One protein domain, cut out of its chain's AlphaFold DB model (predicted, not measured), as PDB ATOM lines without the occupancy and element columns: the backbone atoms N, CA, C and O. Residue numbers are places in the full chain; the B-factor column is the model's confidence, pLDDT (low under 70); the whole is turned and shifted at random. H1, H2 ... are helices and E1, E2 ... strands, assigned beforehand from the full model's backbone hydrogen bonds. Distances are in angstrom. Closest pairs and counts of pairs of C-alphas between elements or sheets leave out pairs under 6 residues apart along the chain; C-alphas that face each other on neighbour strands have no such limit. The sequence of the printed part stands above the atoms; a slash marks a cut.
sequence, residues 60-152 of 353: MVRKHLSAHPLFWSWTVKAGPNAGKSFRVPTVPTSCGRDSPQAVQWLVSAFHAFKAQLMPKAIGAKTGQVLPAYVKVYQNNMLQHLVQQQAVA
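Overview. This is residues 60 to 152 of the 353 residues of an uncharacterized protein of Scleroderma citrinum Foug A (UniProt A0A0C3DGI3). Two long helices, H2 and H3, run opposite ways at a wide angle, and the short helix H1 bridges the first part of H2 and the last part of H3. A slender hairpin of two strands, E1 and E2, points away from the helices, and a long loop, residues 117 to 130, joins H2 to H3. The 93 printed residues hold three named helices and two named strands in the order H1 E1 E2 H2 H3, mostly helix, with one antiparallel sheet E1 - E2. The whole is only just loose, close to compact, with a radius of gyration of the C-alphas of 15.1 A and spans of 40 by 37 by 27 A.

Arrangement. H1, residues 60 to 67, touches H2, residues 101 to 116, with residues 101 to 105 of H2 alone, at a steep tilt of 61 degrees, opposite ways; their closest C-alphas, of Val 61 and Ala 102, are 4.7 A apart. H1 only just touches H3, residues 131 to 150, about perpendicular at 85 degrees, with 3 pairs of C-alphas within 8 A, on residues 145 to 149 of H3 alone; the closest are those of Arg 62 and Gln 149, 6.9 A. E1, residues 71 to 75, and E2, residues 85 to 89, form a hairpin, antiparallel at 150 degrees, with N 74 and O 86 at 2.8 A and N 88 and O 72 at 2.9 A, within hydrogen-bond range. E1 is apart from H2 and H3. H2 and H3 are close but not clearly touching, the closest C-alphas, of Phe 110 and Tyr 137, 7.3 A apart, at a steep tilt of 49 degrees. In H1, H2 and H3 every O i to N i+4 pair is within hydrogen-bond range.

Along the chain. H1 begins at C-alpha 60 (-17.056, -7.397, -25.531). H2 is 22.8 A long from first to last C-alpha. H3 is 28.7 A long and ends at C-alpha 150 (-14.390, 1.675, -38.394).

Size, cuts and confidence. The C-alphas of Lys 125 and Ala 152, the two farthest apart, are 43.4 A apart. The printed part has no cut; the links E2 to H2 and H2 to H3 are long. The pLDDT is under 70 at residue 74, residues 76 to 78 and residues 151 to 152.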
ATOM      1  N   MET A  60     -16.103  -6.281 -25.452       89.94
ATOM      2  CA  MET A  60     -17.056  -7.397 -25.531       89.94
ATOM      3  C   MET A  60     -18.253  -7.082 -26.442       89.94
ATOM      4  O   MET A  60     -18.713  -7.953 -27.178       89.94
ATOM      5  N   VAL A  61     -18.718  -5.827 -26.439       87.56
ATOM      6  CA  VAL A  61     -19.814  -5.355 -27.290       87.56
ATOM      7  C   VAL A  61     -19.329  -5.293 -28.731       87.56
ATOM      8  O   VAL A  61     -19.950  -5.911 -29.589       87.56
ATOM      9  N   ARG A  62     -18.171  -4.671 -29.002       87.94
ATOM     10  CA  ARG A  62     -17.584  -4.636 -30.356       87.94
ATOM     11  C   ARG A  62     -17.413  -6.048 -30.941       87.94
ATOM     12  O   ARG A  62     -17.892  -6.302 -32.042       87.94
ATOM     13  N   LYS A  63     -16.817  -6.982 -30.183       88.50
ATOM     14  CA  LYS A  63     -16.655  -8.396 -30.584       88.50
ATOM     15  C   LYS A  63     -17.996  -9.080 -30.861       88.50
ATOM     16  O   LYS A  63     -18.141  -9.734 -31.891       88.50
ATOM     17  N   HIS A  64     -18.978  -8.916 -29.971       89.56
ATOM     18  CA  HIS A  64     -20.304  -9.505 -30.154       89.56
ATOM     19  C   HIS A  64     -20.993  -8.975 -31.414       89.56
ATOM     20  O   HIS A  64     -21.535  -9.775 -32.166       89.56
ATOM     21  N   LEU A  65     -20.916  -7.666 -31.677       87.94
ATOM     22  CA  LEU A  65     -21.521  -7.009 -32.841       87.94
ATOM     23  C   LEU A  65     -20.891  -7.419 -34.177       87.94
ATOM     24  O   LEU A  65     -21.594  -7.479 -35.182       87.94
ATOM     25  N   SER A  66     -19.589  -7.721 -34.198       86.56
ATOM     26  CA  SER A  66     -18.923  -8.254 -35.393       86.56
ATOM     27  C   SER A  66     -19.407  -9.664 -35.752       86.56
ATOM     28  O   SER A  66     -19.494  -9.993 -36.931       86.56
ATOM     29  N   ALA A  67     -19.745 -10.487 -34.751       88.50
ATOM     30  CA  ALA A  67     -20.315 -11.822 -34.951       88.50
ATOM     31  C   ALA A  67     -21.849 -11.805 -35.134       88.50
ATOM     32  O   ALA A  67     -22.395 -12.620 -35.873       88.50
ATOM     33  N   HIS A  68     -22.538 -10.855 -34.497       87.44
ATOM     34  CA  HIS A  68     -23.996 -10.718 -34.471       87.44
ATOM     35  C   HIS A  68     -24.395  -9.275 -34.823       87.44
ATOM     36  O   HIS A  68     -24.692  -8.468 -33.934       87.44
ATOM     37  N   PRO A  69     -24.395  -8.909 -36.117       82.94
ATOM     38  CA  PRO A  69     -24.793  -7.574 -36.543       82.94
ATOM     39  C   PRO A  69     -26.242  -7.261 -36.145       82.94
ATOM     40  O   PRO A  69     -27.144  -8.073 -36.363       82.94
ATOM     41  N   LEU A  70     -26.471  -6.065 -35.596       80.56
ATOM     42  CA  LEU A  70     -27.773  -5.618 -35.087       80.56
ATOM     43  C   LEU A  70     -28.778  -5.340 -36.209       80.56
ATOM     44  O   LEU A  70     -29.035  -4.185 -36.549       80.56
ATOM     45  N   PHE A  71     -29.372  -6.390 -36.764       81.44
ATOM     46  CA  PHE A  71     -30.497  -6.296 -37.687       81.44
ATOM     47  C   PHE A  71     -31.757  -6.899 -37.072       81.44
ATOM     48  O   PHE A  71     -31.734  -8.023 -36.569       81.44
ATOM     49  N   TRP A  72     -32.884  -6.209 -37.223       71.25
ATOM     50  CA  TRP A  72     -34.204  -6.821 -37.098       71.25
ATOM     51  C   TRP A  72     -34.790  -7.134 -38.470       71.25
ATOM     52  O   TRP A  72     -34.575  -6.405 -39.439       71.25
ATOM     53  N   SER A  73     -35.534  -8.238 -38.543       74.06
ATOM     54  CA  SER A  73     -36.296  -8.618 -39.728       74.06
ATOM     55  C   SER A  73     -37.685  -7.994 -39.648       74.06
ATOM     56  O   SER A  73     -38.504  -8.391 -38.822       74.06
ATOM     57  N   TRP A  74     -37.942  -7.008 -40.500       68.19
ATOM     58  CA  TRP A  74     -39.230  -6.335 -40.614       68.19
ATOM     59  C   TRP A  74     -40.018  -6.955 -41.761       68.19
ATOM     60  O   TRP A  74     -39.687  -6.734 -42.926       68.19
ATOM     61  N   THR A  75     -41.056  -7.724 -41.444       73.75
ATOM     62  CA  THR A  75     -41.988  -8.263 -42.443       73.75
ATOM     63  C   THR A  75     -43.116  -7.267 -42.686       73.75
ATOM     64  O   THR A  75     -43.836  -6.887 -41.759       73.75
ATOM     65  N   VAL A  76     -43.284  -6.836 -43.934       69.62
ATOM     66  CA  VAL A  76     -44.374  -5.931 -44.325       69.62
ATOM     67  C   VAL A  76     -45.703  -6.683 -44.244       69.62
ATOM     68  O   VAL A  76     -45.861  -7.740 -44.851       69.62
ATOM     69  N   LYS A  77     -46.668  -6.149 -43.485       66.44
ATOM     70  CA  LYS A  77     -47.956  -6.820 -43.228       66.44
ATOM     71  C   LYS A  77     -49.041  -6.557 -44.281       66.44
ATOM     72  O   LYS A  77     -49.989  -7.327 -44.348       66.44
ATOM     73  N   ALA A  78     -48.936  -5.484 -45.067       69.44
ATOM     74  CA  ALA A  78     -49.973  -5.059 -46.011       69.44
ATOM     75  C   ALA A  78     -49.391  -4.288 -47.212       69.44
ATOM     76  O   ALA A  78     -48.270  -3.779 -47.148       69.44
ATOM     77  N   GLY A  79     -50.170  -4.177 -48.292       84.69
ATOM     78  CA  GLY A  79     -49.787  -3.489 -49.531       84.69
ATOM     79  C   GLY A  79     -48.968  -4.356 -50.507       84.69
ATOM     80  O   GLY A  79     -48.751  -5.538 -50.248       84.69
ATOM     81  N   PRO A  80     -48.462  -3.786 -51.620       82.31
ATOM     82  CA  PRO A  80     -47.820  -4.531 -52.721       82.31
ATOM     83  C   PRO A  80     -46.477  -5.203 -52.364       82.31
ATOM     84  O   PRO A  80     -45.857  -5.866 -53.194       82.31
ATOM     85  N   ASN A  81     -46.004  -5.034 -51.127       78.31
ATOM     86  CA  ASN A  81     -44.818  -5.696 -50.587       78.31
ATOM     87  C   ASN A  81     -45.138  -6.611 -49.390       78.31
ATOM     88  O   ASN A  81     -44.210  -7.016 -48.695       78.31
ATOM     89  N   ALA A  82     -46.412  -6.940 -49.139       84.44
ATOM     90  CA  ALA A  82     -46.813  -7.838 -48.058       84.44
ATOM     91  C   ALA A  82     -46.045  -9.177 -48.095       84.44
ATOM     92  O   ALA A  82     -45.717  -9.696 -49.161       84.44
ATOM     93  N   GLY A  83     -45.696  -9.701 -46.919       84.06
ATOM     94  CA  GLY A  83     -44.883 -10.912 -46.756       84.06
ATOM     95  C   GLY A  83     -43.378 -10.723 -46.999       84.06
ATOM     96  O   GLY A  83     -42.583 -11.531 -46.515       84.06
ATOM     97  N   LYS A  84     -42.938  -9.647 -47.670       84.88
ATOM     98  CA  LYS A  84     -41.503  -9.375 -47.856       84.88
ATOM     99  C   LYS A  84     -40.869  -8.948 -46.534       84.88
ATOM    100  O   LYS A  84     -41.399  -8.091 -45.824       84.88
ATOM    101  N   SER A  85     -39.715  -9.537 -46.234       81.94
ATOM    102  CA  SER A  85     -38.934  -9.266 -45.028       81.94
ATOM    103  C   SER A  85     -37.668  -8.475 -45.348       81.94
ATOM    104  O   SER A  85     -36.908  -8.839 -46.244       81.94
ATOM    105  N   PHE A  86     -37.424  -7.409 -44.588       79.06
ATOM    106  CA  PHE A  86     -36.290  -6.502 -44.759       79.06
ATOM    107  C   PHE A  86     -35.417  -6.509 -43.505       79.06
ATOM    108  O   PHE A  86     -35.926  -6.385 -42.393       79.06
ATOM    109  N   ARG A  87     -34.094  -6.624 -43.667       78.25
ATOM    110  CA  ARG A  87     -33.148  -6.466 -42.554       78.25
ATOM    111  C   ARG A  87     -32.871  -4.984 -42.327       78.25
ATOM    112  O   ARG A  87     -32.175  -4.357 -43.124       78.25
ATOM    113  N   VAL A  88     -33.402  -4.446 -41.237       71.19
ATOM    114  CA  VAL A  88     -33.216  -3.050 -40.828       71.19
ATOM    115  C   VAL A  88     -32.230  -3.018 -39.659       71.19
ATOM    116  O   VAL A  88     -32.452  -3.738 -38.684       71.19
ATOM    117  N   PRO A  89     -31.144  -2.228 -39.724       73.69
ATOM    118  CA  PRO A  89     -30.281  -1.997 -38.573       73.69
ATOM    119  C   PRO A  89     -31.090  -1.464 -37.381       73.69
ATOM    120  O   PRO A  89     -31.865  -0.523 -37.542       73.69
ATOM    121  N   THR A  90     -30.985  -2.057 -36.192       79.69
ATOM    122  CA  THR A  90     -31.804  -1.638 -35.037       79.69
ATOM    123  C   THR A  90     -31.102  -1.924 -33.715       79.69
ATOM    124  O   THR A  90     -30.785  -3.068 -33.406       79.69
ATOM    125  N   VAL A  91     -30.898  -0.884 -32.901       87.19
ATOM    126  CA  VAL A  91     -30.336  -1.021 -31.549       87.19
ATOM    127  C   VAL A  91     -31.441  -1.446 -30.568       87.19
ATOM    128  O   VAL A  91     -32.502  -0.809 -30.553       87.19
ATOM    129  N   PRO A  92     -31.238  -2.504 -29.759       87.50
ATOM    130  CA  PRO A  92     -32.243  -2.993 -28.824       87.50
ATOM    131  C   PRO A  92     -32.473  -2.005 -27.676       87.50
ATOM    132  O   PRO A  92     -31.543  -1.398 -27.150       87.50
ATOM    133  N   THR A  93     -33.736  -1.875 -27.275       87.50
ATOM    134  CA  THR A  93     -34.200  -1.020 -26.165       87.50
ATOM    135  C   THR A  93     -34.882  -1.818 -25.045       87.50
ATOM    136  O   THR A  93     -35.300  -1.255 -24.034       87.50
ATOM    137  N   SER A  94     -34.964  -3.138 -25.207       86.50
ATOM    138  CA  SER A  94     -35.402  -4.126 -24.223       86.50
ATOM    139  C   SER A  94     -34.730  -5.472 -24.519       86.50
ATOM    140  O   SER A  94     -34.343  -5.740 -25.660       86.50
ATOM    141  N   CYS A  95     -34.564  -6.318 -23.501       90.44
ATOM    142  CA  CYS A  95     -34.008  -7.664 -23.645       90.44
ATOM    143  C   CYS A  95     -34.538  -8.610 -22.554       90.44
ATOM    144  O   CYS A  95     -34.986  -8.158 -21.500       90.44
ATOM    145  N   GLY A  96     -34.494  -9.924 -22.803       89.81
ATOM    146  CA  GLY A  96     -34.768 -10.948 -21.785       89.81
ATOM    147  C   GLY A  96     -33.580 -11.144 -20.836       89.81
ATOM    148  O   GLY A  96     -32.468 -10.722 -21.162       89.81
ATOM    149  N   ARG A  97     -33.787 -11.810 -19.690       86.81
ATOM    150  CA  ARG A  97     -32.725 -12.049 -18.684       86.81
ATOM    151  C   ARG A  97     -31.526 -12.796 -19.276       86.81
ATOM    152  O   ARG A  97     -30.388 -12.428 -19.018       86.81
ATOM    153  N   ASP A  98     -31.800 -13.760 -20.147       92.50
ATOM    154  CA  ASP A  98     -30.812 -14.660 -20.757       92.50
ATOM    155  C   ASP A  98     -30.170 -14.072 -22.028       92.50
ATOM    156  O   ASP A  98     -29.481 -14.757 -22.783       92.50
ATOM    157  N   SER A  99     -30.400 -12.783 -22.301       90.19
ATOM    158  CA  SER A  99     -29.806 -12.110 -23.460       90.19
ATOM    159  C   SER A  99     -28.294 -11.940 -23.271       90.19
ATOM    160  O   SER A  99     -27.862 -11.680 -22.147       90.19
ATOM    161  N   PRO A 100     -27.476 -11.993 -24.341       92.62
ATOM    162  CA  PRO A 100     -26.030 -11.800 -24.239       92.62
ATOM    163  C   PRO A 100     -25.664 -10.495 -23.520       92.62
ATOM    164  O   PRO A 100     -26.306  -9.468 -23.744       92.62
ATOM    165  N   GLN A 101     -24.589 -10.493 -22.724       88.56
ATOM    166  CA  GLN A 101     -24.146  -9.306 -21.968       88.56
ATOM    167  C   GLN A 101     -23.989  -8.050 -22.843       88.56
ATOM    168  O   GLN A 101     -24.255  -6.940 -22.392       88.56
ATOM    169  N   ALA A 102     -23.611  -8.206 -24.116       90.19
ATOM    170  CA  ALA A 102     -23.534  -7.093 -25.055       90.19
ATOM    171  C   ALA A 102     -24.906  -6.467 -25.380       90.19
ATOM    172  O   ALA A 102     -25.018  -5.248 -25.488       90.19
ATOM    173  N   VAL A 103     -25.958  -7.283 -25.483       90.44
ATOM    174  CA  VAL A 103     -27.345  -6.825 -25.646       90.44
ATOM    175  C   VAL A 103     -27.836  -6.168 -24.356       90.44
ATOM    176  O   VAL A 103     -28.410  -5.081 -24.413       90.44
ATOM    177  N   GLN A 104     -27.540  -6.761 -23.193       87.88
ATOM    178  CA  GLN A 104     -27.864  -6.163 -21.891       87.88
ATOM    179  C   GLN A 104     -27.204  -4.784 -21.719       87.88
ATOM    180  O   GLN A 104     -27.844  -3.847 -21.242       87.88
ATOM    181  N   TRP A 105     -25.954  -4.618 -22.166       91.44
ATOM    182  CA  TRP A 105     -25.249  -3.331 -22.151       91.44
ATOM    183  C   TRP A 105     -25.926  -2.282 -23.046       91.44
ATOM    184  O   TRP A 105     -26.143  -1.154 -22.607       91.44
ATOM    185  N   LEU A 106     -26.340  -2.652 -24.264       88.38
ATOM    186  CA  LEU A 106     -27.069  -1.753 -25.173       88.38
ATOM    187  C   LEU A 106     -28.433  -1.322 -24.610       88.38
ATOM    188  O   LEU A 106     -28.836  -0.171 -24.773       88.38
ATOM    189  N   VAL A 107     -29.124  -2.213 -23.898       88.62
ATOM    190  CA  VAL A 107     -30.379  -1.887 -23.202       88.62
ATOM    191  C   VAL A 107     -30.121  -1.038 -21.950       88.62
ATOM    192  O   VAL A 107     -30.886  -0.124 -21.650       88.62
ATOM    193  N   SER A 108     -28.995  -1.245 -21.265       82.50
ATOM    194  CA  SER A 108     -28.571  -0.414 -20.130       82.50
ATOM    195  C   SER A 108     -28.239   1.018 -20.570       82.50
ATOM    196  O   SER A 108     -28.670   1.973 -19.924       82.50
ATOM    197  N   ALA A 109     -27.575   1.186 -21.718       85.06
ATOM    198  CA  ALA A 109     -27.362   2.490 -22.348       85.06
ATOM    199  C   ALA A 109     -28.694   3.172 -22.735       85.06
ATOM    200  O   ALA A 109     -28.843   4.381 -22.547       85.06
ATOM    201  N   PHE A 110     -29.706   2.408 -23.169       86.88
ATOM    202  CA  PHE A 110     -31.053   2.943 -23.408       86.88
ATOM    203  C   PHE A 110     -31.748   3.382 -22.113       86.88
ATOM    204  O   PHE A 110     -32.444   4.396 -22.096       86.88
ATOM    205  N   HIS A 111     -31.560   2.655 -21.012       83.00
ATOM    206  CA  HIS A 111     -32.092   3.061 -19.712       83.00
ATOM    207  C   HIS A 111     -31.400   4.315 -19.161       83.00
ATOM    208  O   HIS A 111     -32.087   5.180 -18.616       83.00
ATOM    209  N   ALA A 112     -30.092   4.473 -19.386       78.94
ATOM    210  CA  ALA A 112     -29.371   5.713 -19.096       78.94
ATOM    211  C   ALA A 112     -29.917   6.896 -19.921       78.94
ATOM    212  O   ALA A 112     -30.252   7.931 -19.347       78.94
ATOM    213  N   PHE A 113     -30.114   6.721 -21.234       81.94
ATOM    214  CA  PHE A 113     -30.796   7.705 -22.086       81.94
ATOM    215  C   PHE A 113     -32.198   8.047 -21.557       81.94
ATOM    216  O   PHE A 113     -32.525   9.218 -21.373       81.94
ATOM    217  N   LYS A 114     -33.018   7.034 -21.240       81.50
ATOM    218  CA  LYS A 114     -34.374   7.215 -20.695       81.50
ATOM    219  C   LYS A 114     -34.378   8.036 -19.402       81.50
ATOM    220  O   LYS A 114     -35.284   8.845 -19.226       81.50
ATOM    221  N   ALA A 115     -33.403   7.840 -18.514       77.94
ATOM    222  CA  ALA A 115     -33.303   8.579 -17.254       77.94
ATOM    223  C   ALA A 115     -33.019  10.080 -17.455       77.94
ATOM    224  O   ALA A 115     -33.389  10.888 -16.608       77.94
ATOM    225  N   GLN A 116     -32.408  10.457 -18.583       76.75
ATOM    226  CA  GLN A 116     -32.112  11.847 -18.943       76.75
ATOM    227  C   GLN A 116     -33.265  12.544 -19.687       76.75
ATOM    228  O   GLN A 116     -33.208  13.751 -19.924       76.75
ATOM    229  N   LEU A 117     -34.312  11.814 -20.085       73.88
ATOM    230  CA  LEU A 117     -35.420  12.376 -20.847       73.88
ATOM    231  C   LEU A 117     -36.359  13.224 -19.983       73.88
ATOM    232  O   LEU A 117     -36.777  12.833 -18.893       73.88
ATOM    233  N   MET A 118     -36.793  14.357 -20.539       73.56
ATOM    234  CA  MET A 118     -37.874  15.158 -19.962       73.56
ATOM    235  C   MET A 118     -39.149  14.323 -19.747       73.56
ATOM    236  O   MET A 118     -39.484  13.514 -20.614       73.56
ATOM    237  N   PRO A 119     -39.971  14.613 -18.717       75.81
ATOM    238  CA  PRO A 119     -41.240  13.912 -18.492       75.81
ATOM    239  C   PRO A 119     -42.169  13.867 -19.717       75.81
ATOM    240  O   PRO A 119     -42.822  12.857 -19.949       75.81
ATOM    241  N   LYS A 120     -42.177  14.916 -20.557       77.44
ATOM    242  CA  LYS A 120     -42.970  14.977 -21.803       77.44
ATOM    243  C   LYS A 120     -42.538  13.981 -22.892       77.44
ATOM    244  O   LYS A 120     -43.298  13.739 -23.821       77.44
ATOM    245  N   ALA A 121     -41.326  13.434 -22.803       74.06
ATOM    246  CA  ALA A 121     -40.808  12.407 -23.707       74.06
ATOM    247  C   ALA A 121     -41.167  10.980 -23.245       74.06
ATOM    248  O   ALA A 121     -40.833  10.006 -23.925       74.06
ATOM    249  N   ILE A 122     -41.864  10.851 -22.111       81.00
ATOM    250  CA  ILE A 122     -42.385   9.601 -21.565       81.00
ATOM    251  C   ILE A 122     -43.916   9.644 -21.657       81.00
ATOM    252  O   ILE A 122     -44.556  10.606 -21.235       81.00
ATOM    253  N   GLY A 123     -44.528   8.601 -22.216       83.00
ATOM    254  CA  GLY A 123     -45.980   8.489 -22.312       83.00
ATOM    255  C   GLY A 123     -46.610   8.393 -20.924       83.00
ATOM    256  O   GLY A 123     -46.418   7.396 -20.231       83.00
ATOM    257  N   ALA A 124     -47.398   9.399 -20.532       82.06
ATOM    258  CA  ALA A 124     -47.944   9.522 -19.175       82.06
ATOM    259  C   ALA A 124     -48.763   8.301 -18.706       82.06
ATOM    260  O   ALA A 124     -48.782   8.003 -17.517       82.06
ATOM    261  N   LYS A 125     -49.410   7.580 -19.635       86.94
ATOM    262  CA  LYS A 125     -50.184   6.359 -19.347       86.94
ATOM    263  C   LYS A 125     -49.356   5.067 -19.368       86.94
ATOM    264  O   LYS A 125     -49.777   4.082 -18.779       86.94
ATOM    265  N   THR A 126     -48.227   5.039 -20.080       84.69
ATOM    266  CA  THR A 126     -47.468   3.802 -20.352       84.69
ATOM    267  C   THR A 126     -46.132   3.733 -19.618       84.69
ATOM    268  O   THR A 126     -45.539   2.660 -19.541       84.69
ATOM    269  N   GLY A 127     -45.595   4.862 -19.142       81.25
ATOM    270  CA  GLY A 127     -44.235   4.939 -18.595       81.25
ATOM    271  C   GLY A 127     -43.131   4.633 -19.623       81.25
ATOM    272  O   GLY A 127     -41.957   4.500 -19.259       81.25
ATOM    273  N   GLN A 128     -43.485   4.503 -20.906       83.44
ATOM    274  CA  GLN A 128     -42.576   4.188 -22.006       83.44
ATOM    275  C   GLN A 128     -42.074   5.463 -22.683       83.44
ATOM    276  O   GLN A 128     -42.767   6.476 -22.717       83.44
ATOM    277  N   VAL A 129     -40.870   5.406 -23.247       79.31
ATOM    278  CA  VAL A 129     -40.322   6.495 -24.066       79.31
ATOM    279  C   VAL A 129     -41.162   6.633 -25.336       79.31
ATOM    280  O   VAL A 129     -41.451   5.631 -25.990       79.31
ATOM    281  N   LEU A 130     -41.564   7.857 -25.693       76.44
ATOM    282  CA  LEU A 130     -42.360   8.088 -26.899       76.44
ATOM    283  C   LEU A 130     -41.567   7.686 -28.164       76.44
ATOM    284  O   LEU A 130     -40.360   7.944 -28.222       76.44
ATOM    285  N   PRO A 131     -42.213   7.123 -29.209       77.88
ATOM    286  CA  PRO A 131     -41.514   6.531 -30.357       77.88
ATOM    287  C   PRO A 131     -40.506   7.446 -31.065       77.88
ATOM    288  O   PRO A 131     -39.487   6.966 -31.556       77.88
ATOM    289  N   ALA A 132     -40.746   8.761 -31.091       70.44
ATOM    290  CA  ALA A 132     -39.811   9.734 -31.658       70.44
ATOM    291  C   ALA A 132     -38.444   9.725 -30.942       70.44
ATOM    292  O   ALA A 132     -37.406   9.690 -31.597       70.44
ATOM    293  N   TYR A 133     -38.432   9.679 -29.607       78.06
ATOM    294  CA  TYR A 133     -37.200   9.662 -28.813       78.06
ATOM    295  C   TYR A 133     -36.508   8.292 -28.847       78.06
ATOM    296  O   TYR A 133     -35.282   8.231 -28.818       78.06
ATOM    297  N   VAL A 134     -37.273   7.200 -28.991       76.50
ATOM    298  CA  VAL A 134     -36.710   5.863 -29.260       76.50
ATOM    299  C   VAL A 134     -35.927   5.863 -30.577       76.50
ATOM    300  O   VAL A 134     -34.786   5.404 -30.599       76.50
ATOM    301  N   LYS A 135     -36.484   6.446 -31.650       73.19
ATOM    302  CA  LYS A 135     -35.789   6.575 -32.944       73.19
ATOM    303  C   LYS A 135     -34.510   7.413 -32.845       73.19
ATOM    304  O   LYS A 135     -33.496   7.012 -33.404       73.19
ATOM    305  N   VAL A 136     -34.533   8.532 -32.112       72.94
ATOM    306  CA  VAL A 136     -33.333   9.365 -31.876       72.94
ATOM    307  C   VAL A 136     -32.222   8.547 -31.210       72.94
ATOM    308  O   VAL A 136     -31.100   8.527 -31.713       72.94
ATOM    309  N   TYR A 137     -32.538   7.813 -30.138       81.19
ATOM    310  CA  TYR A 137     -31.574   6.924 -29.486       81.19
ATOM    311  C   TYR A 137     -31.017   5.867 -30.444       81.19
ATOM    312  O   TYR A 137     -29.802   5.703 -30.543       81.19
ATOM    313  N   GLN A 138     -31.895   5.161 -31.163       80.31
ATOM    314  CA  GLN A 138     -31.491   4.072 -32.054       80.31
ATOM    315  C   GLN A 138     -30.593   4.560 -33.193       80.31
ATOM    316  O   GLN A 138     -29.599   3.900 -33.487       80.31
ATOM    317  N   ASN A 139     -30.895   5.717 -33.788       76.50
ATOM    318  CA  ASN A 139     -30.080   6.308 -34.850       76.50
ATOM    319  C   ASN A 139     -28.696   6.730 -34.334       76.50
ATOM    320  O   ASN A 139     -27.689   6.333 -34.920       76.50
ATOM    321  N   ASN A 140     -28.640   7.465 -33.219       78.19
ATOM    322  CA  ASN A 140     -27.380   7.953 -32.651       78.19
ATOM    323  C   ASN A 140     -26.485   6.793 -32.184       78.19
ATOM    324  O   ASN A 140     -25.300   6.755 -32.505       78.19
ATOM    325  N   MET A 141     -27.055   5.805 -31.483       83.38
ATOM    326  CA  MET A 141     -26.314   4.608 -31.077       83.38
ATOM    327  C   MET A 141     -25.821   3.804 -32.278       83.38
ATOM    328  O   MET A 141     -24.699   3.314 -32.255       83.38
ATOM    329  N   LEU A 142     -26.627   3.658 -33.332       82.12
ATOM    330  CA  LEU A 142     -26.213   2.929 -34.528       82.12
ATOM    331  C   LEU A 142     -25.045   3.623 -35.240       82.12
ATOM    332  O   LEU A 142     -24.095   2.947 -35.630       82.12
ATOM    333  N   GLN A 143     -25.088   4.952 -35.375       77.06
ATOM    334  CA  GLN A 143     -23.980   5.736 -35.931       77.06
ATOM    335  C   GLN A 143     -22.707   5.577 -35.089       77.06
ATOM    336  O   GLN A 143     -21.666   5.222 -35.643       77.06
ATOM    337  N   HIS A 144     -22.813   5.726 -33.764       81.19
ATOM    338  CA  HIS A 144     -21.706   5.520 -32.823       81.19
ATOM    339  C   HIS A 144     -21.095   4.122 -32.948       81.19
ATOM    340  O   HIS A 144     -19.888   3.982 -33.113       81.19
ATOM    341  N   LEU A 145     -21.917   3.066 -32.947       84.00
ATOM    342  CA  LEU A 145     -21.439   1.687 -33.088       84.00
ATOM    343  C   LEU A 145     -20.708   1.455 -34.421       84.00
ATOM    344  O   LEU A 145     -19.686   0.771 -34.431       84.00
ATOM    345  N   VAL A 146     -21.190   2.036 -35.525       81.94
ATOM    346  CA  VAL A 146     -20.539   1.936 -36.845       81.94
ATOM    347  C   VAL A 146     -19.205   2.690 -36.869       81.94
ATOM    348  O   VAL A 146     -18.208   2.137 -37.333       81.94
ATOM    349  N   GLN A 147     -19.146   3.907 -36.323       81.00
ATOM    350  CA  GLN A 147     -17.899   4.677 -36.194       81.00
ATOM    351  C   GLN A 147     -16.866   3.916 -35.346       81.00
ATOM    352  O   GLN A 147     -15.726   3.721 -35.759       81.00
ATOM    353  N   GLN A 148     -17.290   3.380 -34.200       78.88
ATOM    354  CA  GLN A 148     -16.441   2.627 -33.268       78.88
ATOM    355  C   GLN A 148     -15.978   1.261 -33.819       78.88
ATOM    356  O   GLN A 148     -15.021   0.683 -33.294       78.88
ATOM    357  N   GLN A 149     -16.629   0.742 -34.868       76.12
ATOM    358  CA  GLN A 149     -16.155  -0.405 -35.652       76.12
ATOM    359  C   GLN A 149     -15.147   0.001 -36.738       76.12
ATOM    360  O   GLN A 149     -14.204  -0.748 -36.979       76.12
ATOM    361  N   ALA A 150     -15.305   1.174 -37.362       70.75
ATOM    362  CA  ALA A 150     -14.390   1.675 -38.394       70.75
ATOM    363  C   ALA A 150     -13.000   2.060 -37.844       70.75
ATOM    364  O   ALA A 150     -12.009   1.926 -38.553       70.75
ATOM    365  N   VAL A 151     -12.921   2.473 -36.574       66.00
ATOM    366  CA  VAL A 151     -11.669   2.831 -35.870       66.00
ATOM    367  C   VAL A 151     -10.862   1.593 -35.417       66.00
ATOM    368  O   VAL A 151      -9.784   1.714 -34.838       66.00
ATOM    369  N   ALA A 152     -11.337   0.366 -35.667       57.75
ATOM    370  CA  ALA A 152     -10.540  -0.828 -35.392       57.75
ATOM    371  C   ALA A 152      -9.325  -0.882 -36.347       57.75
ATOM    372  O   ALA A 152      -9.530  -0.943 -37.561       57.75
TER     373      ALA A 152